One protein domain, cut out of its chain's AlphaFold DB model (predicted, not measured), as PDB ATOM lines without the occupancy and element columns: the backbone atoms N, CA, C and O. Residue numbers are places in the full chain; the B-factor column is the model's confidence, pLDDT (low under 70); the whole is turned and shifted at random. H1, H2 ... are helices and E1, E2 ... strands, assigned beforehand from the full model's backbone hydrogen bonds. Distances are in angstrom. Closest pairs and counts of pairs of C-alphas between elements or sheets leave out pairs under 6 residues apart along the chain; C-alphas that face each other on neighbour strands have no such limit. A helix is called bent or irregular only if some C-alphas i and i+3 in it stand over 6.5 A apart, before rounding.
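This is residues 41 to 248 of the 249 residues of the protein "Class I SAM-dependent methyltransferase" of Burkholderiales bacterium (UniProt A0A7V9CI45). Two lobes stand end to end along the longest axis: a twisted sheet of four strands with H1 and H5 packed over one face, and a lobe of six helices, H2, H3, H4, H6, H7 and H8. In the helical lobe H6 and H7 run side by side as a long hairpin, H2 and the short H8 each pack along a part of H7, H3 packs crosswise on the last residues of H6, and H4 crosswise on H2. The links E2 to H2, H4 to H5, E3 to H6 and H8 to E4 join the lobes. The printed part has 208 residues, with eight named helices and four named strands in the order E1 H1 E2 H2 H3 H4 H5 E3 H6 H7 H8 E4; the class is mixed, helices and strands, and the mixed sheet runs E1 E2 E4 E3. The whole is compact, with a radius of gyration of the C-alphas of 19.2 A, and spans 59 by 44 by 24 A.

Start with E1, residues 51 to 57, H1, residues 66 to 76, and E2, residues 77 to 88: they form a strand-helix-strand unit, two parallel neighbour strands with a helix between, and its crossover is right-handed. Look at N 54 and O 82, 2.9 A apart, for the pairing of E1 and E2. E4, residues 240 to 247, is antiparallel to E2, with N 85 and O 243 at 2.8 A, and to E3, residues 156 to 162, with N 162 and O 242 at 2.7 A. H1 and H5, residues 144 to 153, lie on the same face, making two layers, helices on one face of a sheet. H1 is over E2 at a height of 9.5 A over the sheet; H5, at 8.6 A, is only just over E3, on which 3 of its C-alphas fall. H6, residues 174 to 191, and H7, residues 199 to 222, neither of them on the sheet, touch as a hairpin at a shallow tilt of 20 degrees, opposite ways, closest at C-alphas 188 and 204, 4.9 A. H2, residues 94 to 108, touches residues 199 to 210 of H7 at a shallow tilt of 17 degrees, opposite ways, closest at C-alphas 104 and 199, 6.1 A. H8, residues 228 to 235, forms a hairpin with H7, closest at C-alphas 221 and 228, 5.7 A. H3, residues 110 to 119, touches H6, closest at C-alphas 116 and 191, 4.8 A. H4, residues 124 to 135, touches H2 about perpendicular at 84 degrees, closest at C-alphas 102 and 134, 4.9 A. H1 and H7 are apart. Every O i to N i+4 pair is within hydrogen-bond range in H1, H3, H5, H7 and H8; in H2 it is 9 of 11, in H4 6 of 8, in H6 13 of 14.

Find C-alpha 51 at (187.523, 196.943, 119.969), where E1 begins. E2 measures 22.9 A from first to last C-alpha and bends by 116 degrees at residue 80. H2, 19.9 A, is irregular, but only just: C-alphas 100 and 103 are 6.6 A apart. H6 measures 26.1 A. H7, the longest helix, runs 34.8 A from C-alpha 199 at (144.048, 191.126, 138.014). E4, 21.5 A, ends at C-alpha 247, (188.544, 204.061, 128.300).

The two C-alphas farthest apart, those of Pro 79 and Glu 194, are 60.2 A apart. The printed part has no cut. The link E3 to H6, 11 residues, is long, and its residues 163 to 169 have pLDDT under 70; the mean of the printed part is 93.2.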
ATOM      1  N   LEU A  41     178.185 189.021 129.045       96.69
ATOM      2  CA  LEU A  41     178.913 190.270 129.296       96.69
ATOM      3  C   LEU A  41     179.885 190.175 130.481       96.69
ATOM      4  O   LEU A  41     180.775 191.006 130.602       96.69
ATOM      5  N   ALA A  42     179.707 189.189 131.362       96.62
ATOM      6  CA  ALA A  42     180.620 188.946 132.474       96.62
ATOM      7  C   ALA A  42     181.826 188.071 132.081       96.62
ATOM      8  O   ALA A  42     182.662 187.791 132.935       96.62
ATOM      9  N   ASP A  43     181.883 187.578 130.844       97.06
ATOM     10  CA  ASP A  43     182.996 186.784 130.317       97.06
ATOM     11  C   ASP A  43     183.022 186.936 128.792       97.06
ATOM     12  O   ASP A  43     182.477 186.120 128.042       97.06
ATOM     13  N   ILE A  44     183.549 188.074 128.341       98.12
ATOM     14  CA  ILE A  44     183.508 188.468 126.939       98.12
ATOM     15  C   ILE A  44     184.645 187.740 126.201       98.12
ATOM     16  O   ILE A  44     185.818 187.979 126.502       98.12
ATOM     17  N   PRO A  45     184.352 186.902 125.185       97.75
ATOM     18  CA  PRO A  45     185.318 185.988 124.569       97.75
ATOM     19  C   PRO A  45     186.221 186.680 123.533       97.75
ATOM     20  O   PRO A  45     186.490 186.143 122.459       97.75
ATOM     21  N   PHE A  46     186.690 187.885 123.848       98.31
ATOM     22  CA  PHE A  46     187.599 188.681 123.032       98.31
ATOM     23  C   PHE A  46     188.814 189.094 123.864       98.31
ATOM     24  O   PHE A  46     188.693 189.271 125.080       98.31
ATOM     25  N   PRO A  47     189.993 189.231 123.241       98.25
ATOM     26  CA  PRO A  47     191.196 189.638 123.948       98.25
ATOM     27  C   PRO A  47     191.090 191.081 124.452       98.25
ATOM     28  O   PRO A  47     190.200 191.848 124.078       98.25
ATOM     29  N   ASP A  48     192.030 191.453 125.307       98.56
ATOM     30  CA  ASP A  48     192.160 192.820 125.793       98.56
ATOM     31  C   ASP A  48     192.418 193.785 124.629       98.56
ATOM     32  O   ASP A  48     193.103 193.446 123.662       98.56
ATOM     33  N   ALA A  49     191.896 195.010 124.736       98.50
ATOM     34  CA  ALA A  49     192.118 196.085 123.768       98.50
ATOM     35  C   ALA A  49     191.792 195.692 122.309       98.50
ATOM     36  O   ALA A  49     192.488 196.067 121.361       98.50
ATOM     37  N   HIS A  50     190.716 194.935 122.114       98.12
ATOM     38  CA  HIS A  50     190.317 194.430 120.808       98.12
ATOM     39  C   HIS A  50     189.492 195.441 119.999       98.12
ATOM     40  O   HIS A  50     189.783 195.660 118.820       98.12
ATOM     41  N   PHE A  51     188.513 196.092 120.633       98.44
ATOM     42  CA  PHE A  51     187.523 196.943 119.969       98.44
ATOM     43  C   PHE A  51     187.822 198.439 120.118       98.44
ATOM     44  O   PHE A  51     188.251 198.905 121.171       98.44
ATOM     45  N   ASP A  52     187.531 199.217 119.073       98.31
ATOM     46  CA  ASP A  52     187.586 200.686 119.116       98.31
ATOM     47  C   ASP A  52     186.337 201.296 119.775       98.31
ATOM     48  O   ASP A  52     186.408 202.330 120.446       98.31
ATOM     49  N   VAL A  53     185.183 200.648 119.571       98.19
ATOM     50  CA  VAL A  53     183.871 201.101 120.040       98.19
ATOM     51  C   VAL A  53     183.081 199.929 120.620       98.19
ATOM     52  O   VAL A  53     183.019 198.861 120.017       98.19
ATOM     53  N   VAL A  54     182.424 200.154 121.757       98.12
ATOM     54  CA  VAL A  54     181.460 199.234 122.373       98.12
ATOM     55  C   VAL A  54     180.096 199.912 122.469       98.12
ATOM     56  O   VAL A  54     179.986 201.094 122.793       98.12
ATOM     57  N   TRP A  55     179.032 199.155 122.213       97.62
ATOM     58  CA  TRP A  55     177.652 199.614 122.354       97.62
ATOM     59  C   TRP A  55     176.910 198.730 123.360       97.62
ATOM     60  O   TRP A  55     176.548 197.600 123.041       97.62
ATOM     61  N   CYS A  56     176.674 199.237 124.572       96.69
ATOM     62  CA  CYS A  56     175.992 198.530 125.658       96.69
ATOM     63  C   CYS A  56     174.689 199.259 126.021       96.69
ATOM     64  O   CYS A  56     174.659 200.134 126.884       96.69
ATOM     65  N   ALA A  57     173.592 198.937 125.335       93.56
ATOM     66  CA  ALA A  57     172.339 199.675 125.474       93.56
ATOM     67  C   ALA A  57     171.204 198.799 126.005       93.56
ATOM     68  O   ALA A  57     170.832 197.838 125.342       93.56
ATOM     69  N   GLY A  58     170.636 199.155 127.162       90.25
ATOM     70  CA  GLY A  58     169.498 198.435 127.741       90.25
ATOM     71  C   GLY A  58     169.862 197.074 128.337       90.25
ATOM     72  O   GLY A  58     169.010 196.202 128.369       90.25
ATOM     73  N   VAL A  59     171.121 196.860 128.752       91.31
ATOM     74  CA  VAL A  59     171.575 195.542 129.249       91.31
ATOM     75  C   VAL A  59     172.166 195.582 130.658       91.31
ATOM     76  O   VAL A  59     171.891 194.686 131.450       91.31
ATOM     77  N   LEU A  60     172.954 196.608 131.009       94.56
ATOM     78  CA  LEU A  60     173.735 196.625 132.258       94.56
ATOM     79  C   LEU A  60     172.879 196.398 133.523       94.56
ATOM     80  O   LEU A  60     173.259 195.605 134.380       94.56
ATOM     81  N   MET A  61     171.689 197.005 133.591       92.19
ATOM     82  CA  MET A  61     170.709 196.870 134.685       92.19
ATOM     83  C   MET A  61     170.152 195.455 134.900       92.19
ATOM     84  O   MET A  61     169.519 195.180 135.919       92.19
ATOM     85  N   HIS A  62     170.316 194.574 133.916       91.44
ATOM     86  CA  HIS A  62     169.842 193.195 133.970       91.44
ATOM     87  C   HIS A  62     170.956 192.230 134.401       91.44
ATOM     88  O   HIS A  62     170.697 191.052 134.642       91.44
ATOM     89  N   THR A  63     172.201 192.706 134.515       92.38
ATOM     90  CA  THR A  63     173.368 191.868 134.818       92.38
ATOM     91  C   THR A  63     173.492 191.595 136.313       92.38
ATOM     92  O   THR A  63     173.148 192.435 137.139       92.38
ATOM     93  N   ALA A  64     173.965 190.407 136.696       91.81
ATOM     94  CA  ALA A  64     174.097 190.036 138.108       91.81
ATOM     95  C   ALA A  64     175.162 190.868 138.846       91.81
ATOM     96  O   ALA A  64     174.937 191.239 139.996       91.81
ATOM     97  N   ASP A  65     176.268 191.177 138.166       94.75
ATOM     98  CA  ASP A  65     177.422 191.911 138.689       94.75
ATOM     99  C   ASP A  65     177.802 193.030 137.706       94.75
ATOM    100  O   ASP A  65     178.481 192.798 136.700       94.75
ATOM    101  N   GLU A  66     177.303 194.235 137.988       95.62
ATOM    102  CA  GLU A  66     177.488 195.424 137.149       95.62
ATOM    103  C   GLU A  66     178.976 195.782 137.020       95.62
ATOM    104  O   GLU A  66     179.445 196.072 135.921       95.62
ATOM    105  N   MET A  67     179.742 195.696 138.114       97.25
ATOM    106  CA  MET A  67     181.160 196.064 138.132       97.25
ATOM    107  C   MET A  67     182.022 195.089 137.343       97.25
ATOM    108  O   MET A  67     182.897 195.515 136.588       97.25
ATOM    109  N   LYS A  68     181.751 193.785 137.446       98.06
ATOM    110  CA  LYS A  68     182.427 192.783 136.617       98.06
ATOM    111  C   LYS A  68     182.181 193.032 135.129       98.06
ATOM    112  O   LYS A  68     183.119 192.975 134.339       98.06
ATOM    113  N   VAL A  69     180.942 193.346 134.753       98.06
ATOM    114  CA  VAL A  69     180.588 193.671 133.365       98.06
ATOM    115  C   VAL A  69     181.277 194.951 132.900       98.06
ATOM    116  O   VAL A  69     181.852 194.969 131.815       98.06
ATOM    117  N   LEU A  70     181.277 196.015 133.706       98.38
ATOM    118  CA  LEU A  70     181.991 197.250 133.373       98.38
ATOM    119  C   LEU A  70     183.498 197.002 133.191       98.38
ATOM    120  O   LEU A  70     184.091 197.542 132.255       98.38
ATOM    121  N   GLY A  71     184.094 196.148 134.027       98.50
ATOM    122  CA  GLY A  71     185.479 195.702 133.895       98.50
ATOM    123  C   GLY A  71     185.748 194.973 132.579       98.50
ATOM    124  O   GLY A  71     186.698 195.318 131.880       98.50
ATOM    125  N   GLU A  72     184.884 194.035 132.185       98.62
ATOM    126  CA  GLU A  72     184.992 193.327 130.903       98.62
ATOM    127  C   GLU A  72     184.844 194.268 129.699       98.62
ATOM    128  O   GLU A  72     185.639 194.199 128.761       98.62
ATOM    129  N   LEU A  73     183.884 195.200 129.735       98.50
ATOM    130  CA  LEU A  73     183.706 196.204 128.679       98.50
ATOM    131  C   LEU A  73     184.935 197.116 128.548       98.50
ATOM    132  O   LEU A  73     185.350 197.443 127.435       98.50
ATOM    133  N   SER A  74     185.529 197.510 129.677       98.56
ATOM    134  CA  SER A  74     186.773 198.281 129.714       98.56
ATOM    135  C   SER A  74     187.946 197.460 129.170       98.56
ATOM    136  O   SER A  74     188.694 197.938 128.318       98.56
ATOM    137  N   ARG A  75     188.073 196.191 129.575       98.56
ATOM    138  CA  ARG A  75     189.139 195.276 129.149       98.56
ATOM    139  C   ARG A  75     189.191 195.127 127.632       98.56
ATOM    140  O   ARG A  75     190.268 195.287 127.051       98.56
ATOM    141  N   VAL A  76     188.053 194.860 126.989       98.69
ATOM    142  CA  VAL A  76     187.988 194.614 125.537       98.69
ATOM    143  C   VAL A  76     188.079 195.882 124.689       98.69
ATOM    144  O   VAL A  76     188.407 195.791 123.508       98.69
ATOM    145  N   LEU A  77     187.823 197.065 125.252       98.69
ATOM    146  CA  LEU A  77     188.026 198.337 124.554       98.69
ATOM    147  C   LEU A  77     189.503 198.694 124.471       98.69
ATOM    148  O   LEU A  77     190.219 198.538 125.442       98.69
ATOM    149  N   ARG A  78     189.991 199.250 123.367       98.56
ATOM    150  CA  ARG A  78     191.352 199.819 123.315       98.56
ATOM    151  C   ARG A  78     191.509 200.993 124.291       98.56
ATOM    152  O   ARG A  78     190.516 201.672 124.563       98.56
ATOM    153  N   PRO A  79     192.725 201.291 124.788       98.31
ATOM    154  CA  PRO A  79     192.993 202.563 125.460       98.31
ATOM    155  C   PRO A  79     192.531 203.740 124.590       98.31
ATOM    156  O   PRO A  79     192.834 203.798 123.398       98.31
ATOM    157  N   GLY A  80     191.729 204.646 125.153       98.12
ATOM    158  CA  GLY A  80     191.082 205.730 124.405       98.12
ATOM    159  C   GLY A  80     189.883 205.325 123.531       98.12
ATOM    160  O   GLY A  80     189.288 206.198 122.893       98.12
ATOM    161  N   GLY A  81     189.507 204.044 123.500       98.25
ATOM    162  CA  GLY A  81     188.289 203.542 122.864       98.25
ATOM    163  C   GLY A  81     187.025 204.053 123.561       98.25
ATOM    164  O   GLY A  81     187.078 204.534 124.692       98.25
ATOM    165  N   THR A  82     185.882 203.991 122.878       98.38
ATOM    166  CA  THR A  82     184.628 204.609 123.351       98.38
ATOM    167  C   THR A  82     183.544 203.570 123.611       98.38
ATOM    168  O   THR A  82     183.317 202.687 122.792       98.38
ATOM    169  N   VAL A  83     182.813 203.709 124.712       98.38
ATOM    170  CA  VAL A  83     181.590 202.948 124.979       98.38
ATOM    171  C   VAL A  83     180.377 203.869 124.989       98.38
ATOM    172  O   VAL A  83     180.415 204.962 125.556       98.38
ATOM    173  N   TYR A  84     179.293 203.412 124.373       97.56
ATOM    174  CA  TYR A  84     177.960 203.961 124.577       97.56
ATOM    175  C   TYR A  84     177.190 203.128 125.599       97.56
ATOM    176  O   TYR A  84     177.111 201.906 125.459       97.56
ATOM    177  N   PHE A  85     176.563 203.803 126.562       96.00
ATOM    178  CA  PHE A  85     175.614 203.209 127.495       96.00
ATOM    179  C   PHE A  85     174.207 203.781 127.321       96.00
ATOM    180  O   PHE A  85     174.027 204.988 127.145       96.00
ATOM    181  N   LEU A  86     173.205 202.913 127.462       93.69
ATOM    182  CA  LEU A  86     171.823 203.275 127.786       93.69
ATOM    183  C   LEU A  86     171.423 202.482 129.031       93.69
ATOM    184  O   LEU A  86     171.360 201.253 128.960       93.69
ATOM    185  N   VAL A  87     171.133 203.165 130.139       92.62
ATOM    186  CA  VAL A  87     170.635 202.530 131.367       92.62
ATOM    187  C   VAL A  87     169.408 203.231 131.941       92.62
ATOM    188  O   VAL A  87     169.256 204.444 131.785       92.62
ATOM    189  N   TYR A  88     168.540 202.472 132.613       90.00
ATOM    190  CA  TYR A  88     167.370 203.009 133.308       90.00
ATOM    191  C   TYR A  88     167.818 203.833 134.507       90.00
ATOM    192  O   TYR A  88     168.559 203.339 135.362       90.00
ATOM    193  N   ALA A  89     167.386 205.091 134.573       89.00
ATOM    194  CA  ALA A  89     167.641 205.912 135.741       89.00
ATOM    195  C   ALA A  89     166.489 205.844 136.739       89.00
ATOM    196  O   ALA A  89     165.422 205.289 136.481       89.00
ATOM    197  N   THR A  90     166.722 206.424 137.904       88.00
ATOM    198  CA  THR A  90     165.754 206.502 138.991       88.00
ATOM    199  C   THR A  90     164.794 207.691 138.867       88.00
ATOM    200  O   THR A  90     164.991 208.642 138.099       88.00
ATOM    201  N   GLY A  91     163.760 207.661 139.711       89.50
ATOM    202  CA  GLY A  91     162.750 208.708 139.815       89.50
ATOM    203  C   GLY A  91     161.614 208.536 138.812       89.50
ATOM    204  O   GLY A  91     161.505 207.510 138.143       89.50
ATOM    205  N   GLY A  92     160.756 209.554 138.740       91.38
ATOM    206  CA  GLY A  92     159.589 209.540 137.868       91.38
ATOM    207  C   GLY A  92     158.511 208.558 138.323       91.38
ATOM    208  O   GLY A  92     158.582 207.952 139.394       91.38
ATOM    209  N   MET A  93     157.489 208.418 137.487       92.88
ATOM    210  CA  MET A  93     156.285 207.651 137.804       92.88
ATOM    211  C   MET A  93     156.266 206.251 137.185       92.88
ATOM    212  O   MET A  93     155.632 205.362 137.751       92.88
ATOM    213  N   ARG A  94     156.978 206.017 136.068       91.00
ATOM    214  CA  ARG A  94     156.962 204.723 135.361       91.00
ATOM    215  C   ARG A  94     157.478 203.622 136.261       91.00
ATOM    216  O   ARG A  94     156.805 202.622 136.444       91.00
ATOM    217  N   TRP A  95     158.653 203.792 136.855       89.38
ATOM    218  CA  TRP A  95     159.300 202.690 137.559       89.38
ATOM    219  C   TRP A  95     158.579 202.238 138.833       89.38
ATOM    220  O   TRP A  95     158.439 201.026 139.015       89.38
ATOM    221  N   PRO A  96     158.063 203.136 139.696       92.50
ATOM    222  CA  PRO A  96     157.156 202.731 140.768       92.50
ATOM    223  C   PRO A  96     155.917 201.990 140.251       92.50
ATOM    224  O   PRO A  96     155.557 200.959 140.813       92.50
ATOM    225  N   LEU A  97     155.307 202.461 139.158       95.00
ATOM    226  CA  LEU A  97     154.153 201.803 138.547       95.00
ATOM    227  C   LEU A  97     154.503 200.405 138.017       95.00
ATOM    228  O   LEU A  97     153.833 199.438 138.367       95.00
ATOM    229  N   ILE A  98     155.578 200.265 137.242       94.12
ATOM    230  CA  ILE A  98     156.044 198.974 136.721       94.12
ATOM    231  C   ILE A  98     156.316 197.995 137.872       94.12
ATOM    232  O   ILE A  98     155.907 196.839 137.796       94.12
ATOM    233  N   LYS A  99     156.910 198.438 138.990       93.00
ATOM    234  CA  LYS A  99     157.106 197.586 140.181       93.00
ATOM    235  C   LYS A  99     155.796 197.058 140.773       93.00
ATOM    236  O   LYS A  99     155.790 195.940 141.281       93.00
ATOM    237  N   LEU A 100     154.712 197.831 140.707       95.31
ATOM    238  CA  LEU A 100     153.379 197.396 141.139       95.31
ATOM    239  C   LEU A 100     152.719 196.460 140.120       95.31
ATOM    240  O   LEU A 100     152.048 195.511 140.512       95.31
ATOM    241  N   LEU A 101     152.929 196.700 138.823       97.00
ATOM    242  CA  LEU A 101     152.338 195.903 137.748       97.00
ATOM    243  C   LEU A 101     152.989 194.526 137.606       97.00
ATOM    244  O   LEU A 101     152.285 193.550 137.391       97.00
ATOM    245  N   ARG A 102     154.308 194.410 137.785       95.62
ATOM    246  CA  ARG A 102     155.058 193.150 137.627       95.62
ATOM    247  C   ARG A 102     154.483 191.946 138.391       95.62
ATOM    248  O   ARG A 102     154.286 190.912 137.755       95.62
ATOM    249  N   PRO A 103     154.177 192.011 139.704       96.25
ATOM    250  CA  PRO A 103     153.559 190.874 140.392       96.25
ATOM    251  C   PRO A 103     152.162 190.539 139.844       96.25
ATOM    252  O   PRO A 103     151.813 189.362 139.778       96.25
ATOM    253  N   LEU A 104     151.389 191.538 139.397       97.31
ATOM    254  CA  LEU A 104     150.087 191.314 138.758       97.31
ATOM    255  C   LEU A 104     150.259 190.622 137.404       97.31
ATOM    256  O   LEU A 104     149.645 189.588 137.166       97.31
ATOM    257  N   SER A 105     151.143 191.135 136.548       97.12
ATOM    258  CA  SER A 105     151.475 190.559 135.243       97.12
ATOM    259  C   SER A 105     152.030 189.144 135.364       97.12
ATOM    260  O   SER A 105     151.653 188.274 134.586       97.12
ATOM    261  N   SER A 106     152.862 188.874 136.373       96.12
ATOM    262  CA  SER A 106     153.364 187.527 136.647       96.12
ATOM    263  C   SER A 106     152.251 186.563 137.059       96.12
ATOM    264  O   SER A 106     152.304 185.403 136.664       96.12
ATOM    265  N   ALA A 107     151.267 187.010 137.846       97.00
ATOM    266  CA  ALA A 107     150.127 186.185 138.243       97.00
ATOM    267  C   ALA A 107     149.120 185.976 137.098       97.00
ATOM    268  O   ALA A 107     148.551 184.896 136.985       97.00
ATOM    269  N   ILE A 108     148.937 186.978 136.233       97.00
ATOM    270  CA  ILE A 108     148.174 186.854 134.982       97.00
ATOM    271  C   ILE A 108     148.866 185.859 134.037       97.00
ATOM    272  O   ILE A 108     148.214 185.032 133.407       97.00
ATOM    273  N   GLY A 109     150.193 185.904 133.958       96.19
ATOM    274  CA  GLY A 109     150.990 185.084 133.055       96.19
ATOM    275  C   GLY A 109     151.252 185.771 131.714       96.19
ATOM    276  O   GLY A 109     150.406 186.486 131.174       96.19
ATOM    277  N   GLN A 110     152.451 185.542 131.174       95.50
ATOM    278  CA  GLN A 110     152.942 186.235 129.981       95.50
ATOM    279  C   GLN A 110     152.063 186.001 128.747       95.50
ATOM    280  O   GLN A 110     151.732 186.968 128.072       95.50
ATOM    281  N   GLU A 111     151.613 184.768 128.503       94.69
ATOM    282  CA  GLU A 111     150.762 184.428 127.350       94.69
ATOM    283  C   GLU A 111     149.457 185.243 127.328       94.69
ATOM    284  O   GLU A 111     149.066 185.789 126.299       94.69
ATOM    285  N   GLN A 112     148.810 185.400 128.488       95.69
ATOM    286  CA  GLN A 112     147.585 186.195 128.601       95.69
ATOM    287  C   GLN A 112     147.857 187.691 128.405       95.69
ATOM    288  O   GLN A 112     147.059 188.383 127.774       95.69
ATOM    289  N   VAL A 113     148.986 188.203 128.910       96.69
ATOM    290  CA  VAL A 113     149.389 189.598 128.679       96.69
ATOM    291  C   VAL A 113     149.713 189.843 127.204       96.69
ATOM    292  O   VAL A 113     149.303 190.864 126.659       96.69
ATOM    293  N   GLU A 114     150.387 188.917 126.523       95.38
ATOM    294  CA  GLU A 114     150.672 189.006 125.085       95.38
ATOM    295  C   GLU A 114     149.386 188.969 124.246       95.38
ATOM    296  O   GLU A 114     149.232 189.782 123.332       95.38
ATOM    297  N   ALA A 115     148.420 188.116 124.597       94.50
ATOM    298  CA  ALA A 115     147.099 188.106 123.966       94.50
ATOM    299  C   ALA A 115     146.355 189.441 124.168       94.50
ATOM    300  O   ALA A 115     145.747 189.970 123.237       94.50
ATOM    301  N   ALA A 116     146.454 190.040 125.359       96.06
ATOM    302  CA  ALA A 116     145.902 191.366 125.621       96.06
ATOM    303  C   ALA A 116     146.630 192.468 124.824       96.06
ATOM    304  O   ALA A 116     145.988 193.380 124.303       96.06
ATOM    305  N   MET A 117     147.955 192.365 124.643       96.19
ATOM    306  CA  MET A 117     148.719 193.262 123.765       96.19
ATOM    307  C   MET A 117     148.253 193.184 122.311       96.19
ATOM    308  O   MET A 117     148.227 194.207 121.619       96.19
ATOM    309  N   GLU A 118     147.902 191.988 121.840       93.94
ATOM    310  CA  GLU A 118     147.323 191.772 120.514       93.94
ATOM    311  C   GLU A 118     145.941 192.396 120.384       93.94
ATOM    312  O   GLU A 118     145.716 193.150 119.436       93.94
ATOM    313  N   ALA A 119     145.061 192.153 121.355       94.38
ATOM    314  CA  ALA A 119     143.722 192.732 121.396       94.38
ATOM    315  C   ALA A 119     143.749 194.270 121.443       94.38
ATOM    316  O   ALA A 119     142.951 194.918 120.769       94.38
ATOM    317  N   ALA A 120     144.712 194.856 122.159       95.19
ATOM    318  CA  ALA A 120     144.933 196.302 122.220       95.19
ATOM    319  C   ALA A 120     145.592 196.889 120.953       95.19
ATOM    320  O   ALA A 120     145.804 198.096 120.865       95.19
ATOM    321  N   GLY A 121     145.971 196.064 119.968       94.56
ATOM    322  CA  GLY A 121     146.632 196.538 118.748       94.56
ATOM    323  C   GLY A 121     148.053 197.065 118.977       94.56
ATOM    324  O   GLY A 121     148.546 197.887 118.204       94.56
ATOM    325  N   THR A 122     148.740 196.593 120.023       91.38
ATOM    326  CA  THR A 122     150.079 197.074 120.397       91.38
ATOM    327  C   THR A 122     151.078 196.824 119.268       91.38
ATOM    328  O   THR A 122     151.252 195.685 118.816       91.38
ATOM    329  N   ALA A 123     151.784 197.873 118.836       87.50
ATOM    330  CA  ALA A 123     152.803 197.779 117.793       87.50
ATOM    331  C   ALA A 123     153.955 196.837 118.197       87.50
ATOM    332  O   ALA A 123     154.394 196.826 119.346       87.50
ATOM    333  N   ALA A 124     154.494 196.066 117.246       81.69
ATOM    334  CA  ALA A 124     155.479 195.013 117.527       81.69
ATOM    335  C   ALA A 124     156.754 195.508 118.242       81.69
ATOM    336  O   ALA A 124     157.324 194.793 119.063       81.69
ATOM    337  N   ASN A 125     157.200 196.734 117.953       78.06
ATOM    338  CA  ASN A 125     158.329 197.360 118.645       78.06
ATOM    339  C   ASN A 125     158.004 197.699 120.108       78.06
ATOM    340  O   ASN A 125     158.874 197.552 120.957       78.06
ATOM    341  N   LYS A 126     156.764 198.108 120.402       84.12
ATOM    342  CA  LYS A 126     156.298 198.424 121.760       84.12
ATOM    343  C   LYS A 126     156.036 197.179 122.599       84.12
ATOM    344  O   LYS A 126     156.337 197.194 123.785       84.12
ATOM    345  N   ARG A 127     155.570 196.085 121.980       87.38
ATOM    346  CA  ARG A 127     155.372 194.798 122.674       87.38
ATOM    347  C   ARG A 127     156.636 194.357 123.406       87.38
ATOM    348  O   ARG A 127     156.565 194.048 124.584       87.38
ATOM    349  N   ARG A 128     157.796 194.399 122.739       84.38
ATOM    350  CA  ARG A 128     159.080 194.028 123.360       84.38
ATOM    351  C   ARG A 128     159.401 194.893 124.575       84.38
ATOM    352  O   ARG A 128     159.672 194.346 125.629       84.38
ATOM    353  N   THR A 129     159.285 196.214 124.446       87.81
ATOM    354  CA  THR A 129     159.537 197.143 125.557       87.81
ATOM    355  C   THR A 129     158.637 196.860 126.760       87.81
ATOM    356  O   THR A 129     159.131 196.772 127.878       87.81
ATOM    357  N   PHE A 130     157.334 196.659 126.553       93.19
ATOM    358  CA  PHE A 130     156.428 196.365 127.666       93.19
ATOM    359  C   PHE A 130     156.644 194.970 128.256       93.19
ATOM    360  O   PHE A 130     156.512 194.797 129.464       93.19
ATOM    361  N   LEU A 131     157.000 193.973 127.442       92.75
ATOM    362  CA  LEU A 131     157.378 192.657 127.957       92.75
ATOM    363  C   LEU A 131     158.651 192.737 128.802       92.75
ATOM    364  O   LEU A 131     158.690 192.144 129.878       92.75
ATOM    365  N   ASP A 132     159.643 193.517 128.373       88.88
ATOM    366  CA  ASP A 132     160.850 193.762 129.159       88.88
ATOM    367  C   ASP A 132     160.494 194.427 130.494       88.88
ATOM    368  O   ASP A 132     160.887 193.929 131.547       88.88
ATOM    369  N   ASP A 133     159.671 195.478 130.493       91.19
ATOM    370  CA  ASP A 133     159.242 196.149 131.726       91.19
ATOM    371  C   ASP A 133     158.543 195.191 132.710       91.19
ATOM    372  O   ASP A 133     158.823 195.197 133.919       91.19
ATOM    373  N   LEU A 134     157.635 194.352 132.199       94.62
ATOM    374  CA  LEU A 134     156.737 193.525 133.007       94.62
ATOM    375  C   LEU A 134     157.323 192.162 133.408       94.62
ATOM    376  O   LEU A 134     156.946 191.644 134.460       94.62
ATOM    377  N   PHE A 135     158.229 191.579 132.618       93.75
ATOM    378  CA  PHE A 135     158.638 190.176 132.784       93.75
ATOM    379  C   PHE A 135     160.141 189.936 132.904       93.75
ATOM    380  O   PHE A 135     160.530 188.846 133.328       93.75
ATOM    381  N   VAL A 136     161.012 190.904 132.593       88.75
ATOM    382  CA  VAL A 136     162.458 190.644 132.676       88.75
ATOM    383  C   VAL A 136     162.870 190.293 134.118       88.75
ATOM    384  O   VAL A 136     162.507 191.028 135.038       88.75
ATOM    385  N   PRO A 137     163.628 189.211 134.378       81.56
ATOM    386  CA  PRO A 137     163.811 188.692 135.741       81.56
ATOM    387  C   PRO A 137     164.500 189.654 136.714       81.56
ATOM    388  O   PRO A 137     164.108 189.751 137.876       81.56
ATOM    389  N   LYS A 138     165.517 190.376 136.234       83.19
ATOM    390  CA  LYS A 138     166.294 191.346 137.010       83.19
ATOM    391  C   LYS A 138     166.111 192.738 136.425       83.19
ATOM    392  O   LYS A 138     166.157 192.893 135.208       83.19
ATOM    393  N   PHE A 139     165.912 193.735 137.283       79.00
ATOM    394  CA  PHE A 139     165.674 195.111 136.864       79.00
ATOM    395  C   PHE A 139     166.212 196.099 137.902       79.00
ATOM    396  O   PHE A 139     165.547 196.366 138.904       79.00
ATOM    397  N   ASP A 140     167.417 196.619 137.668       87.12
ATOM    398  CA  ASP A 140     168.024 197.654 138.507       87.12
ATOM    399  C   ASP A 140     167.942 199.052 137.876       87.12
ATOM    400  O   ASP A 140     167.649 199.235 136.693       87.12
ATOM    401  N   PHE A 141     168.183 200.068 138.703       90.00
ATOM    402  CA  PHE A 141     168.167 201.470 138.298       90.00
ATOM    403  C   PHE A 141     169.451 202.155 138.721       90.00
ATOM    404  O   PHE A 141     170.022 201.843 139.771       90.00
ATOM    405  N   PHE A 142     169.859 203.139 137.934       91.62
ATOM    406  CA  PHE A 142     171.083 203.884 138.155       91.62
ATOM    407  C   PHE A 142     170.770 205.298 138.633       91.62
ATOM    408  O   PHE A 142     170.168 206.101 137.924       91.62
ATOM    409  N   GLU A 143     171.215 205.608 139.847       92.69
ATOM    410  CA  GLU A 143     171.441 206.994 140.241       92.69
ATOM    411  C   GLU A 143     172.693 207.501 139.536       92.69
ATOM    412  O   GLU A 143     173.724 206.821 139.536       92.69
ATOM    413  N   TRP A 144     172.647 208.714 138.991       93.56
ATOM    414  CA  TRP A 144     173.762 209.214 138.190       93.56
ATOM    415  C   TRP A 144     175.092 209.234 138.932       93.56
ATOM    416  O   TRP A 144     176.113 208.849 138.375       93.56
ATOM    417  N   ASN A 145     175.089 209.689 140.183       94.69
ATOM    418  CA  ASN A 145     176.324 209.805 140.950       94.69
ATOM    419  C   ASN A 145     176.937 208.431 141.250       94.69
ATOM    420  O   ASN A 145     178.159 208.324 141.259       94.69
ATOM    421  N   ARG A 146     176.101 207.396 141.430       95.44
ATOM    422  CA  ARG A 146     176.555 206.007 141.572       95.44
ATOM    423  C   ARG A 146     177.163 205.521 140.261       95.44
ATOM    424  O   ARG A 146     178.345 205.217 140.232       95.44
ATOM    425  N   LEU A 147     176.402 205.595 139.163       96.12
ATOM    426  CA  LEU A 147     176.873 205.169 137.841       96.12
ATOM    427  C   LEU A 147     178.179 205.864 137.448       96.12
ATOM    428  O   LEU A 147     179.086 205.242 136.912       96.12
ATOM    429  N   LYS A 148     178.285 207.167 137.713       97.44
ATOM    430  CA  LYS A 148     179.496 207.941 137.447       97.44
ATOM    431  C   LYS A 148     180.700 207.405 138.228       97.44
ATOM    432  O   LYS A 148     181.788 207.348 137.662       97.44
ATOM    433  N   ALA A 149     180.521 207.062 139.503       98.06
ATOM    434  CA  ALA A 149     181.583 206.488 140.323       98.06
ATOM    435  C   ALA A 149     181.997 205.104 139.801       98.06
ATOM    436  O   ALA A 149     183.180 204.901 139.541       98.06
ATOM    437  N   ASP A 150     181.024 204.231 139.536       98.00
ATOM    438  CA  ASP A 150     181.234 202.874 139.012       98.00
ATOM    439  C   ASP A 150     181.996 202.900 137.672       98.00
ATOM    440  O   ASP A 150     182.952 202.157 137.452       98.00
ATOM    441  N   LEU A 151     181.627 203.824 136.776       98.25
ATOM    442  CA  LEU A 151     182.312 204.024 135.498       98.25
ATOM    443  C   LEU A 151     183.762 204.478 135.686       98.25
ATOM    444  O   LEU A 151     184.650 203.973 135.001       98.25
ATOM    445  N   HIS A 152     184.020 205.412 136.603       98.50
ATOM    446  CA  HIS A 152     185.385 205.844 136.902       98.50
ATOM    447  C   HIS A 152     186.225 204.721 137.514       98.50
ATOM    448  O   HIS A 152     187.380 204.556 137.124       98.50
ATOM    449  N   GLU A 153     185.652 203.928 138.418       98.25
ATOM    450  CA  GLU A 153     186.311 202.761 139.008       98.25
ATOM    451  C   GLU A 153     186.664 201.708 137.947       98.25
ATOM    452  O   GLU A 153     187.767 201.164 137.959       98.25
ATOM    453  N   ALA A 154     185.795 201.504 136.956       98.00
ATOM    454  CA  ALA A 154     186.052 200.630 135.811       98.00
ATOM    455  C   ALA A 154     187.036 201.213 134.768       98.00
ATOM    456  O   ALA A 154     187.296 200.592 133.733       98.00
ATOM    457  N   GLY A 155     187.603 202.399 135.015       98.00
ATOM    458  CA  GLY A 155     188.602 203.024 134.147       98.00
ATOM    459  C   GLY A 155     188.022 203.841 132.992       98.00
ATOM    460  O   GLY A 155     188.732 204.113 132.021       98.00
ATOM    461  N   PHE A 156     186.754 204.250 133.074       98.56
ATOM    462  CA  PHE A 156     186.150 205.163 132.111       98.56
ATOM    463  C   PHE A 156     186.300 206.637 132.522       98.56
ATOM    464  O   PHE A 156     186.175 207.024 133.686       98.56
ATOM    465  N   VAL A 157     186.539 207.490 131.532       98.06
ATOM    466  CA  VAL A 157     186.729 208.942 131.635       98.06
ATOM    467  C   VAL A 157     185.903 209.662 130.562       98.06
ATOM    468  O   VAL A 157     185.218 209.023 129.763       98.06
ATOM    469  N   ASP A 158     185.933 210.998 130.552       97.19
ATOM    470  CA  ASP A 158     185.254 211.842 129.552       97.19
ATOM    471  C   ASP A 158     183.761 211.519 129.364       97.19
ATOM    472  O   ASP A 158     183.260 211.384 128.248       97.19
ATOM    473  N   LEU A 159     183.041 211.382 130.481       97.19
ATOM    474  CA  LEU A 159     181.634 210.983 130.492       97.19
ATOM    475  C   LEU A 159     180.733 212.094 129.934       97.19
ATOM    476  O   LEU A 159     180.594 213.162 130.538       97.19
ATOM    477  N   GLN A 160     180.062 211.820 128.818       95.38
ATOM    478  CA  GLN A 160     179.104 212.720 128.176       95.38
ATOM    479  C   GLN A 160     177.698 212.148 128.320       95.38
ATOM    480  O   GLN A 160     177.345 211.215 127.609       95.38
ATOM    481  N   ARG A 161     176.904 212.684 129.256       92.19
ATOM    482  CA  ARG A 161     175.551 212.197 129.572       92.19
ATOM    483  C   ARG A 161     174.459 213.037 128.917       92.19
ATOM    484  O   ARG A 161     174.484 214.263 128.982       92.19
ATOM    485  N   TRP A 162     173.424 212.350 128.451       86.12
ATOM    486  CA  TRP A 162     172.138 212.887 128.028       86.12
ATOM    487  C   TRP A 162     171.012 212.189 128.798       86.12
ATOM    488  O   TRP A 162     171.038 210.974 128.994       86.12
ATOM    489  N   THR A 163     170.024 212.961 129.239       69.94
ATOM    490  CA  THR A 163     168.866 212.451 130.001       69.94
ATOM    491  C   THR A 163     167.539 212.722 129.314       69.94
ATOM    492  O   THR A 163     166.635 211.903 129.396       69.94
ATOM    493  N   ARG A 164     167.412 213.868 128.637       66.88
ATOM    494  CA  ARG A 164     166.166 214.360 128.034       66.88
ATOM    495  C   ARG A 164     166.445 214.915 126.635       66.88
ATOM    496  O   ARG A 164     167.582 215.265 126.324       66.88
ATOM    497  N   LYS A 165     165.405 215.017 125.800       58.81
ATOM    498  CA  LYS A 165     165.415 215.647 124.459       58.81
ATOM    499  C   LYS A 165     166.106 214.893 123.311       58.81
ATOM    500  O   LYS A 165     166.121 215.393 122.189       58.81
ATOM    501  N   ALA A 166     166.598 213.672 123.517       58.16
ATOM    502  CA  ALA A 166     166.952 212.807 122.390       58.16
ATOM    503  C   ALA A 166     165.664 212.275 121.734       58.16
ATOM    504  O   ALA A 166     164.800 211.747 122.425       58.16
ATOM    505  N   ARG A 167     165.526 212.397 120.407       54.94
ATOM    506  CA  ARG A 167     164.325 212.031 119.613       54.94
ATOM    507  C   ARG A 167     164.042 210.515 119.541       54.94
ATOM    508  O   ARG A 167     163.417 210.042 118.601       54.94
ATOM    509  N   LEU A 168     164.586 209.735 120.468       55.78
ATOM    510  CA  LEU A 168     164.635 208.276 120.393       55.78
ATOM    511  C   LEU A 168     163.782 207.589 121.460       55.78
ATOM    512  O   LEU A 168     163.820 206.364 121.523       55.78
ATOM    513  N   ASP A 169     163.044 208.329 122.296       65.81
ATOM    514  CA  ASP A 169     162.354 207.719 123.430       65.81
ATOM    515  C   ASP A 169     161.048 208.405 123.856       65.81
ATOM    516  O   ASP A 169     160.828 209.580 123.565       65.81
ATOM    517  N   HIS A 170     160.226 207.661 124.602       73.38
ATOM    518  CA  HIS A 170     158.984 208.095 125.251       73.38
ATOM    519  C   HIS A 170     159.188 209.160 126.346       73.38
ATOM    520  O   HIS A 170     158.234 209.623 126.951       73.38
ATOM    521  N   GLU A 171     160.429 209.569 126.597       83.00
ATOM    522  CA  GLU A 171     160.822 210.526 127.638       83.00
ATOM    523  C   GLU A 171     161.145 211.922 127.082       83.00
ATOM    524  O   GLU A 171     161.787 212.736 127.755       83.00
ATOM    525  N   HIS A 172     160.795 212.190 125.819       83.56
ATOM    526  CA  HIS A 172     161.116 213.461 125.171       83.56
ATOM    527  C   HIS A 172     160.367 214.642 125.797       83.56
ATOM    528  O   HIS A 172     160.983 215.677 126.050       83.56
ATOM    529  N   ASP A 173     159.076 214.457 126.064       89.94
ATOM    530  CA  ASP A 173     158.160 215.436 126.644       89.94
ATOM    531  C   ASP A 173     157.044 214.714 127.430       89.94
ATOM    532  O   ASP A 173     156.983 213.481 127.469       89.94
ATOM    533  N   LEU A 174     156.177 215.481 128.100       93.31
ATOM    534  CA  LEU A 174     155.083 214.929 128.908       93.31
ATOM    535  C   LEU A 174     154.018 214.207 128.069       93.31
ATOM    536  O   LEU A 174     153.431 213.238 128.548       93.31
ATOM    537  N   GLN A 175     153.771 214.665 126.841       93.81
ATOM    538  CA  GLN A 175     152.725 214.132 125.972       93.81
ATOM    539  C   GLN A 175     153.121 212.761 125.417       93.81
ATOM    540  O   GLN A 175     152.356 211.807 125.526       93.81
ATOM    541  N   ALA A 176     154.346 212.624 124.912       91.19
ATOM    542  CA  ALA A 176     154.912 211.358 124.462       91.19
ATOM    543  C   ALA A 176     154.943 210.320 125.593       91.19
ATOM    544  O   ALA A 176     154.675 209.138 125.368       91.19
ATOM    545  N   TYR A 177     155.237 210.761 126.818       92.50
ATOM    546  CA  TYR A 177     155.237 209.893 127.990       92.50
ATOM    547  C   TYR A 177     153.818 209.461 128.388       92.50
ATOM    548  O   TYR A 177     153.598 208.294 128.721       92.50
ATOM    549  N   TYR A 178     152.845 210.376 128.320       95.81
ATOM    550  CA  TYR A 178     151.429 210.067 128.521       95.81
ATOM    551  C   TYR A 178     150.932 209.043 127.496       95.81
ATOM    552  O   TYR A 178     150.309 208.057 127.874       95.81
ATOM    553  N   GLU A 179     151.236 209.239 126.213       94.31
ATOM    554  CA  GLU A 179     150.826 208.343 125.125       94.31
ATOM    555  C   GLU A 179     151.424 206.940 125.265       94.31
ATOM    556  O   GLU A 179     150.728 205.947 125.043       94.31
ATOM    557  N   ASP A 180     152.690 206.835 125.677       93.25
ATOM    558  CA  ASP A 180     153.318 205.540 125.950       93.25
ATOM    559  C   ASP A 180     152.632 204.810 127.111       93.25
ATOM    560  O   ASP A 180     152.314 203.624 126.999       93.25
ATOM    561  N   LEU A 181     152.334 205.522 128.201       95.06
ATOM    562  CA  LEU A 181     151.604 204.939 129.321       95.06
ATOM    563  C   LEU A 181     150.152 204.604 128.954       95.06
ATOM    564  O   LEU A 181     149.616 203.612 129.448       95.06
ATOM    565  N   ALA A 182     149.516 205.388 128.085       96.69
ATOM    566  CA  ALA A 182     148.164 205.126 127.608       96.69
ATOM    567  C   ALA A 182     148.124 203.824 126.805       96.69
ATOM    568  O   ALA A 182     147.252 202.994 127.033       96.69
ATOM    569  N   ALA A 183     149.127 203.575 125.961       95.81
ATOM    570  CA  ALA A 183     149.261 202.290 125.281       95.81
ATOM    571  C   ALA A 183     149.419 201.120 126.271       95.81
ATOM    572  O   ALA A 183     148.832 200.061 126.058       95.81
ATOM    573  N   LEU A 184     150.160 201.305 127.372       96.25
ATOM    574  CA  LEU A 184     150.251 200.297 128.434       96.25
ATOM    575  C   LEU A 184     148.910 200.083 129.155       96.25
ATOM    576  O   LEU A 184     148.548 198.949 129.460       96.25
ATOM    577  N   HIS A 185     148.166 201.156 129.416       97.44
ATOM    578  CA  HIS A 185     146.838 201.096 130.020       97.44
ATOM    579  C   HIS A 185     145.851 200.301 129.155       97.44
ATOM    580  O   HIS A 185     145.187 199.401 129.669       97.44
ATOM    581  N   GLU A 186     145.812 200.565 127.847       97.56
ATOM    582  CA  GLU A 186     144.918 199.876 126.909       97.56
ATOM    583  C   GLU A 186     145.147 198.360 126.874       97.56
ATOM    584  O   GLU A 186     144.195 197.600 126.721       97.56
ATOM    585  N   ILE A 187     146.380 197.890 127.100       97.25
ATOM    586  CA  ILE A 187     146.666 196.452 127.244       97.25
ATOM    587  C   ILE A 187     145.886 195.871 128.425       97.25
ATOM    588  O   ILE A 187     145.245 194.827 128.300       97.25
ATOM    589  N   PHE A 188     145.912 196.538 129.581       97.81
ATOM    590  CA  PHE A 188     145.210 196.039 130.760       97.81
ATOM    591  C   PHE A 188     143.689 196.182 130.643       97.81
ATOM    592  O   PHE A 188     142.967 195.300 131.107       97.81
ATOM    593  N   VAL A 189     143.193 197.225 129.971       97.31
ATOM    594  CA  VAL A 189     141.765 197.368 129.639       97.31
ATOM    595  C   VAL A 189     141.309 196.241 128.713       97.31
ATOM    596  O   VAL A 189     140.321 195.572 129.013       97.31
ATOM    597  N   ALA A 190     142.056 195.962 127.642       95.75
ATOM    598  CA  ALA A 190     141.742 194.894 126.695       95.75
ATOM    599  C   ALA A 190     141.735 193.505 127.353       95.75
ATOM    600  O   ALA A 190     140.915 192.662 126.998       95.75
ATOM    601  N   GLY A 191     142.607 193.265 128.337       94.88
ATOM    602  CA  GLY A 191     142.610 192.022 129.116       94.88
ATOM    603  C   GLY A 191     141.511 191.930 130.185       94.88
ATOM    604  O   GLY A 191     141.219 190.836 130.663       94.88
ATOM    605  N   SER A 192     140.874 193.048 130.551       92.12
ATOM    606  CA  SER A 192     139.817 193.113 131.577       92.12
ATOM    607  C   SER A 192     138.425 192.715 131.063       92.12
ATOM    608  O   SER A 192     137.434 192.875 131.776       92.12
ATOM    609  N   VAL A 193     138.326 192.228 129.824       86.94
ATOM    610  CA  VAL A 193     137.066 191.771 129.219       86.94
ATOM    611  C   VAL A 193     136.494 190.542 129.936       86.94
ATOM    612  O   VAL A 193     137.190 189.836 130.666       86.94
ATOM    613  N   GLU A 194     135.200 190.276 129.736       73.62
ATOM    614  CA  GLU A 194     134.496 189.152 130.367       73.62
ATOM    615  C   GLU A 194     135.202 187.810 130.087       73.62
ATOM    616  O   GLU A 194     135.472 187.461 128.939       73.62
ATOM    617  N   GLY A 195     135.521 187.064 131.152       73.62
ATOM    618  CA  GLY A 195     136.304 185.822 131.081       73.62
ATOM    619  C   GLY A 195     137.826 186.000 131.204       73.62
ATOM    620  O   GLY A 195     138.535 184.997 131.287       73.62
ATOM    621  N   GLY A 196     138.331 187.237 131.257       84.56
ATOM    622  CA  GLY A 196     139.738 187.550 131.512       84.56
ATOM    623  C   GLY A 196     140.165 187.360 132.973       84.56
ATOM    624  O   GLY A 196     139.345 187.264 133.891       84.56
ATOM    625  N   HIS A 197     141.480 187.316 133.207       93.31
ATOM    626  CA  HIS A 197     142.036 187.200 134.556       93.31
ATOM    627  C   HIS A 197     141.675 188.438 135.408       93.31
ATOM    628  O   HIS A 197     141.933 189.561 134.977       93.31
ATOM    629  N   PRO A 198     141.169 188.290 136.650       91.62
ATOM    630  CA  PRO A 198     140.643 189.417 137.436       91.62
ATOM    631  C   PRO A 198     141.679 190.509 137.746       91.62
ATOM    632  O   PRO A 198     141.327 191.671 137.928       91.62
ATOM    633  N   LEU A 199     142.969 190.159 137.775       97.38
ATOM    634  CA  LEU A 199     144.048 191.126 138.014       97.38
ATOM    635  C   LEU A 199     144.274 192.108 136.853       97.38
ATOM    636  O   LEU A 199     144.932 193.124 137.069       97.38
ATOM    637  N   PHE A 200     143.727 191.855 135.657       97.88
ATOM    638  CA  PHE A 200     143.753 192.848 134.580       97.88
ATOM    639  C   PHE A 200     143.047 194.141 135.001       97.88
ATOM    640  O   PHE A 200     143.610 195.217 134.813       97.88
ATOM    641  N   GLY A 201     141.890 194.040 135.669       96.81
ATOM    642  CA  GLY A 201     141.148 195.209 136.150       96.81
ATOM    643  C   GLY A 201     141.948 196.018 137.173       96.81
ATOM    644  O   GLY A 201     142.058 197.236 137.061       96.81
ATOM    645  N   GLN A 202     142.610 195.334 138.110       96.69
ATOM    646  CA  GLN A 202     143.480 195.992 139.091       96.69
ATOM    647  C   GLN A 202     144.664 196.716 138.424       96.69
ATOM    648  O   GLN A 202     145.019 197.831 138.807       96.69
ATOM    649  N   ALA A 203     145.283 196.105 137.412       97.81
ATOM    650  CA  ALA A 203     146.361 196.731 136.652       97.81
ATOM    651  C   ALA A 203     145.869 197.929 135.810       97.81
ATOM    652  O   ALA A 203     146.568 198.947 135.705       97.81
ATOM    653  N   ALA A 204     144.651 197.852 135.265       97.75
ATOM    654  CA  ALA A 204     144.003 198.948 134.549       97.75
ATOM    655  C   ALA A 204     143.734 200.151 135.473       97.75
ATOM    656  O   ALA A 204     144.009 201.287 135.093       97.75
ATOM    657  N   GLU A 205     143.294 199.923 136.712       97.50
ATOM    658  CA  GLU A 205     143.104 200.987 137.710       97.50
ATOM    659  C   GLU A 205     144.423 201.692 138.077       97.50
ATOM    660  O   GLU A 205     144.486 202.923 138.120       97.50
ATOM    661  N   LEU A 206     145.504 200.931 138.294       97.81
ATOM    662  CA  LEU A 206     146.827 201.488 138.615       97.81
ATOM    663  C   LEU A 206     147.379 202.370 137.485       97.81
ATOM    664  O   LEU A 206     147.910 203.460 137.727       97.81
ATOM    665  N   THR A 207     147.253 201.898 136.244       98.00
ATOM    666  CA  THR A 207     147.681 202.653 135.059       98.00
ATOM    667  C   THR A 207     146.809 203.891 134.837       98.00
ATOM    668  O   THR A 207     147.360 204.968 134.609       98.00
ATOM    669  N   ALA A 208     145.487 203.800 135.024       98.19
ATOM    670  CA  ALA A 208     144.568 204.940 134.943       98.19
ATOM    671  C   ALA A 208     144.879 206.036 135.977       98.19
ATOM    672  O   ALA A 208     144.863 207.229 135.656       98.19
ATOM    673  N   GLY A 209     145.210 205.652 137.215       97.94
ATOM    674  CA  GLY A 209     145.623 206.599 138.254       97.94
ATOM    675  C   GLY A 209     146.901 207.355 137.879       97.94
ATOM    676  O   GLY A 209     146.990 208.570 138.065       97.94
ATOM    677  N   SER A 210     147.867 206.657 137.278       97.06
ATOM    678  CA  SER A 210     149.114 207.269 136.807       97.06
ATOM    679  C   SER A 210     148.886 208.181 135.594       97.06
ATOM    680  O   SER A 210     149.432 209.282 135.560       97.06
ATOM    681  N   LEU A 211     148.028 207.788 134.647       98.12
ATOM    682  CA  LEU A 211     147.610 208.644 133.529       98.12
ATOM    683  C   LEU A 211     146.944 209.929 134.015       98.12
ATOM    684  O   LEU A 211     147.309 211.013 133.568       98.12
ATOM    685  N   SER A 212     146.028 209.821 134.977       98.31
ATOM    686  CA  SER A 212     145.342 210.980 135.560       98.31
ATOM    687  C   SER A 212     146.333 211.957 136.200       98.31
ATOM    688  O   SER A 212     146.236 213.167 136.001       98.31
ATOM    689  N   ALA A 213     147.332 211.441 136.925       97.75
ATOM    690  CA  ALA A 213     148.379 212.267 137.520       97.75
ATOM    691  C   ALA A 213     149.224 212.991 136.458       97.75
ATOM    692  O   ALA A 213     149.511 214.177 136.606       97.75
ATOM    693  N   ILE A 214     149.606 212.306 135.377       97.44
ATOM    694  CA  ILE A 214     150.390 212.904 134.286       97.44
ATOM    695  C   ILE A 214     149.564 213.949 133.531       97.44
ATOM    696  O   ILE A 214     150.073 215.037 133.265       97.44
ATOM    697  N   GLY A 215     148.290 213.661 133.252       98.19
ATOM    698  CA  GLY A 215     147.354 214.613 132.654       98.19
ATOM    699  C   GLY A 215     147.249 215.900 133.473       98.19
ATOM    700  O   GLY A 215     147.380 216.988 132.920       98.19
ATOM    701  N   TRP A 216     147.163 215.788 134.803       98.44
ATOM    702  CA  TRP A 216     147.192 216.953 135.689       98.44
ATOM    703  C   TRP A 216     148.475 217.784 135.531       98.44
ATOM    704  O   TRP A 216     148.403 219.011 135.460       98.44
ATOM    705  N   PHE A 217     149.652 217.151 135.431       98.31
ATOM    706  CA  PHE A 217     150.911 217.869 135.183       98.31
ATOM    707  C   PHE A 217     150.915 218.595 133.833       98.31
ATOM    708  O   PHE A 217     151.351 219.745 133.772       98.31
ATOM    709  N   ILE A 218     150.407 217.959 132.775       98.19
ATOM    710  CA  ILE A 218     150.259 218.577 131.448       98.19
ATOM    711  C   ILE A 218     149.358 219.816 131.539       98.19
ATOM    712  O   ILE A 218     149.714 220.875 131.025       98.19
ATOM    713  N   GLU A 219     148.234 219.720 132.252       98.38
ATOM    714  CA  GLU A 219     147.325 220.849 132.479       98.38
ATOM    715  C   GLU A 219     147.991 221.993 133.256       98.38
ATOM    716  O   GLU A 219     147.814 223.156 132.891       98.38
ATOM    717  N   GLN A 220     148.792 221.700 134.290       98.38
ATOM    718  CA  GLN A 220     149.515 222.738 135.040       98.38
ATOM    719  C   GLN A 220     150.546 223.473 134.172       98.38
ATOM    720  O   GLN A 220     150.697 224.692 134.280       98.38
ATOM    721  N   VAL A 221     151.242 222.749 133.292       98.06
ATOM    722  CA  VAL A 221     152.179 223.355 132.336       98.06
ATOM    723  C   VAL A 221     151.427 224.231 131.334       98.06
ATOM    724  O   VAL A 221     151.806 225.383 131.123       98.06
ATOM    725  N   ALA A 222     150.317 223.741 130.775       97.88
ATOM    726  CA  ALA A 222     149.487 224.498 129.837       97.88
ATOM    727  C   ALA A 222     148.870 225.762 130.470       97.88
ATOM    728  O   ALA A 222     148.748 226.791 129.806       97.88
ATOM    729  N   ALA A 223     148.521 225.708 131.758       98.12
ATOM    730  CA  ALA A 223     148.003 226.842 132.522       98.12
ATOM    731  C   ALA A 223     149.090 227.841 132.968       98.12
ATOM    732  O   ALA A 223     148.762 228.895 133.517       98.12
ATOM    733  N   GLY A 224     150.376 227.527 132.770       97.88
ATOM    734  CA  GLY A 224     151.502 228.350 133.222       97.88
ATOM    735  C   GLY A 224     151.700 228.368 134.743       97.88
ATOM    736  O   GLY A 224     152.427 229.220 135.252       97.88
ATOM    737  N   THR A 225     151.063 227.454 135.481       98.06
ATOM    738  CA  THR A 225     151.176 227.336 136.946       98.06
ATOM    739  C   THR A 225     152.370 226.480 137.376       98.06
ATOM    740  O   THR A 225     152.762 226.514 138.543       98.06
ATOM    741  N   MET A 226     152.973 225.738 136.443       98.00
ATOM    742  CA  MET A 226     154.188 224.946 136.638       98.00
ATOM    743  C   MET A 226     155.088 225.035 135.403       98.00
ATOM    744  O   MET A 226     154.595 225.106 134.280       98.00
ATOM    745  N   SER A 227     156.410 225.013 135.597       97.00
ATOM    746  CA  SER A 227     157.344 224.907 134.473       97.00
ATOM    747  C   SER A 227     157.350 223.486 133.893       97.00
ATOM    748  O   SER A 227     157.159 222.505 134.615       97.00
ATOM    749  N   GLU A 228     157.607 223.361 132.589       92.75
ATOM    750  CA  GLU A 228     157.724 222.048 131.941       92.75
ATOM    751  C   GLU A 228     158.864 221.215 132.548       92.75
ATOM    752  O   GLU A 228     158.688 220.027 132.814       92.75
ATOM    753  N   ASP A 229     160.004 221.838 132.865       91.56
ATOM    754  CA  ASP A 229     161.150 221.146 133.466       91.56
ATOM    755  C   ASP A 229     160.828 220.559 134.853       91.56
ATOM    756  O   ASP A 229     161.245 219.428 135.149       91.56
ATOM    757  N   ASP A 230     160.062 221.284 135.682       94.88
ATOM    758  CA  ASP A 230     159.604 220.809 136.995       94.88
ATOM    759  C   ASP A 230     158.618 219.646 136.857       94.88
ATOM    760  O   ASP A 230     158.734 218.637 137.563       94.88
ATOM    761  N   ALA A 231     157.661 219.762 135.932       96.12
ATOM    762  CA  ALA A 231     156.689 218.713 135.649       96.12
ATOM    763  C   ALA A 231     157.385 217.444 135.129       96.12
ATOM    764  O   ALA A 231     157.181 216.356 135.673       96.12
ATOM    765  N   MET A 232     158.293 217.574 134.159       92.50
ATOM    766  CA  MET A 232     159.113 216.468 133.655       92.50
ATOM    767  C   MET A 232     159.983 215.853 134.760       92.50
ATOM    768  O   MET A 232     160.137 214.635 134.818       92.50
ATOM    769  N   GLY A 233     160.522 216.665 135.676       92.50
ATOM    770  CA  GLY A 233     161.237 216.189 136.865       92.50
ATOM    771  C   GLY A 233     160.421 215.240 137.738       92.50
ATOM    772  O   GLY A 233     160.975 214.283 138.277       92.50
ATOM    773  N   ARG A 234     159.111 215.463 137.839       94.81
ATOM    774  CA  ARG A 234     158.198 214.646 138.650       94.81
ATOM    775  C   ARG A 234     157.655 213.441 137.890       94.81
ATOM    776  O   ARG A 234     157.550 212.366 138.472       94.81
ATOM    777  N   VAL A 235     157.332 213.609 136.609       94.62
ATOM    778  CA  VAL A 235     156.721 212.562 135.778       94.62
ATOM    779  C   VAL A 235     157.757 211.567 135.260       94.62
ATOM    780  O   VAL A 235     157.577 210.360 135.417       94.62
ATOM    781  N   ILE A 236     158.857 212.061 134.694       91.88
ATOM    782  CA  ILE A 236     159.883 211.257 134.007       91.88
ATOM    783  C   ILE A 236     161.075 210.978 134.936       91.88
ATOM    784  O   ILE A 236     161.778 209.981 134.790       91.88
ATOM    785  N   GLY A 237     161.321 211.843 135.924       91.12
ATOM    786  CA  GLY A 237     162.480 211.703 136.804       91.12
ATOM    787  C   GLY A 237     163.783 211.962 136.055       91.12
ATOM    788  O   GLY A 237     163.911 212.953 135.329       91.12
ATOM    789  N   GLN A 238     164.775 211.087 136.229       88.00
ATOM    790  CA  GLN A 238     166.050 211.205 135.518       88.00
ATOM    791  C   GLN A 238     166.033 210.591 134.103       88.00
ATOM    792  O   GLN A 238     167.055 210.687 133.413       88.00
ATOM    793  N   GLY A 239     164.903 210.009 133.681       86.56
ATOM    794  CA  GLY A 239     164.731 209.326 132.396       86.56
ATOM    795  C   GLY A 239     165.640 208.102 132.254       86.56
ATOM    796  O   GLY A 239     165.906 207.396 133.223       86.56
ATOM    797  N   HIS A 240     166.208 207.889 131.074       89.25
ATOM    798  CA  HIS A 240     167.365 207.014 130.893       89.25
ATOM    799  C   HIS A 240     168.658 207.822 130.911       89.25
ATOM    800  O   HIS A 240     168.753 208.914 130.346       89.25
ATOM    801  N   HIS A 241     169.715 207.249 131.483       91.06
ATOM    802  CA  HIS A 241     171.063 207.736 131.227       91.06
ATOM    803  C   HIS A 241     171.541 207.182 129.895       91.06
ATOM    804  O   HIS A 241     171.795 205.986 129.756       91.06
ATOM    805  N   ARG A 242     171.679 208.075 128.923       92.50
ATOM    806  CA  ARG A 242     172.398 207.827 127.677       92.50
ATOM    807  C   ARG A 242     173.753 208.468 127.843       92.50
ATOM    808  O   ARG A 242     173.798 209.643 128.199       92.50
ATOM    809  N   LEU A 243     174.841 207.750 127.624       94.44
ATOM    810  CA  LEU A 243     176.143 208.390 127.702       94.44
ATOM    811  C   LEU A 243     177.180 207.775 126.779       94.44
ATOM    812  O   LEU A 243     177.127 206.589 126.472       94.44
ATOM    813  N   LEU A 244     178.136 208.606 126.376       97.12
ATOM    814  CA  LEU A 244     179.423 208.152 125.875       97.12
ATOM    815  C   LEU A 244     180.450 208.249 126.999       97.12
ATOM    816  O   LEU A 244     180.432 209.194 127.788       97.12
ATOM    817  N   ALA A 245     181.349 207.278 127.047       98.06
ATOM    818  CA  ALA A 245     182.496 207.266 127.939       98.06
ATOM    819  C   ALA A 245     183.725 206.748 127.188       98.06
ATOM    820  O   ALA A 245     183.598 205.923 126.281       98.06
ATOM    821  N   ARG A 246     184.919 207.213 127.554       98.25
ATOM    822  CA  ARG A 246     186.185 206.758 126.966       98.25
ATOM    823  C   ARG A 246     186.939 205.878 127.947       98.25
ATOM    824  O   ARG A 246     186.987 206.203 129.126       98.25
ATOM    825  N   ARG A 247     187.568 204.799 127.484       98.19
ATOM    826  CA  ARG A 247     188.544 204.061 128.300       98.19
ATOM    827  C   ARG A 247     189.762 204.960 128.528       98.19
ATOM    828  O   ARG A 247     190.251 205.570 127.573       98.19
ATOM    829  N   ALA A 248     190.250 205.035 129.764       95.94
ATOM    830  CA  ALA A 248     191.505 205.713 130.076       95.94
ATOM    831  C   ALA A 248     192.678 205.158 129.236       95.94
ATOM    832  O   ALA A 248     192.631 204.019 128.755       95.94
TER     833      ALA A 248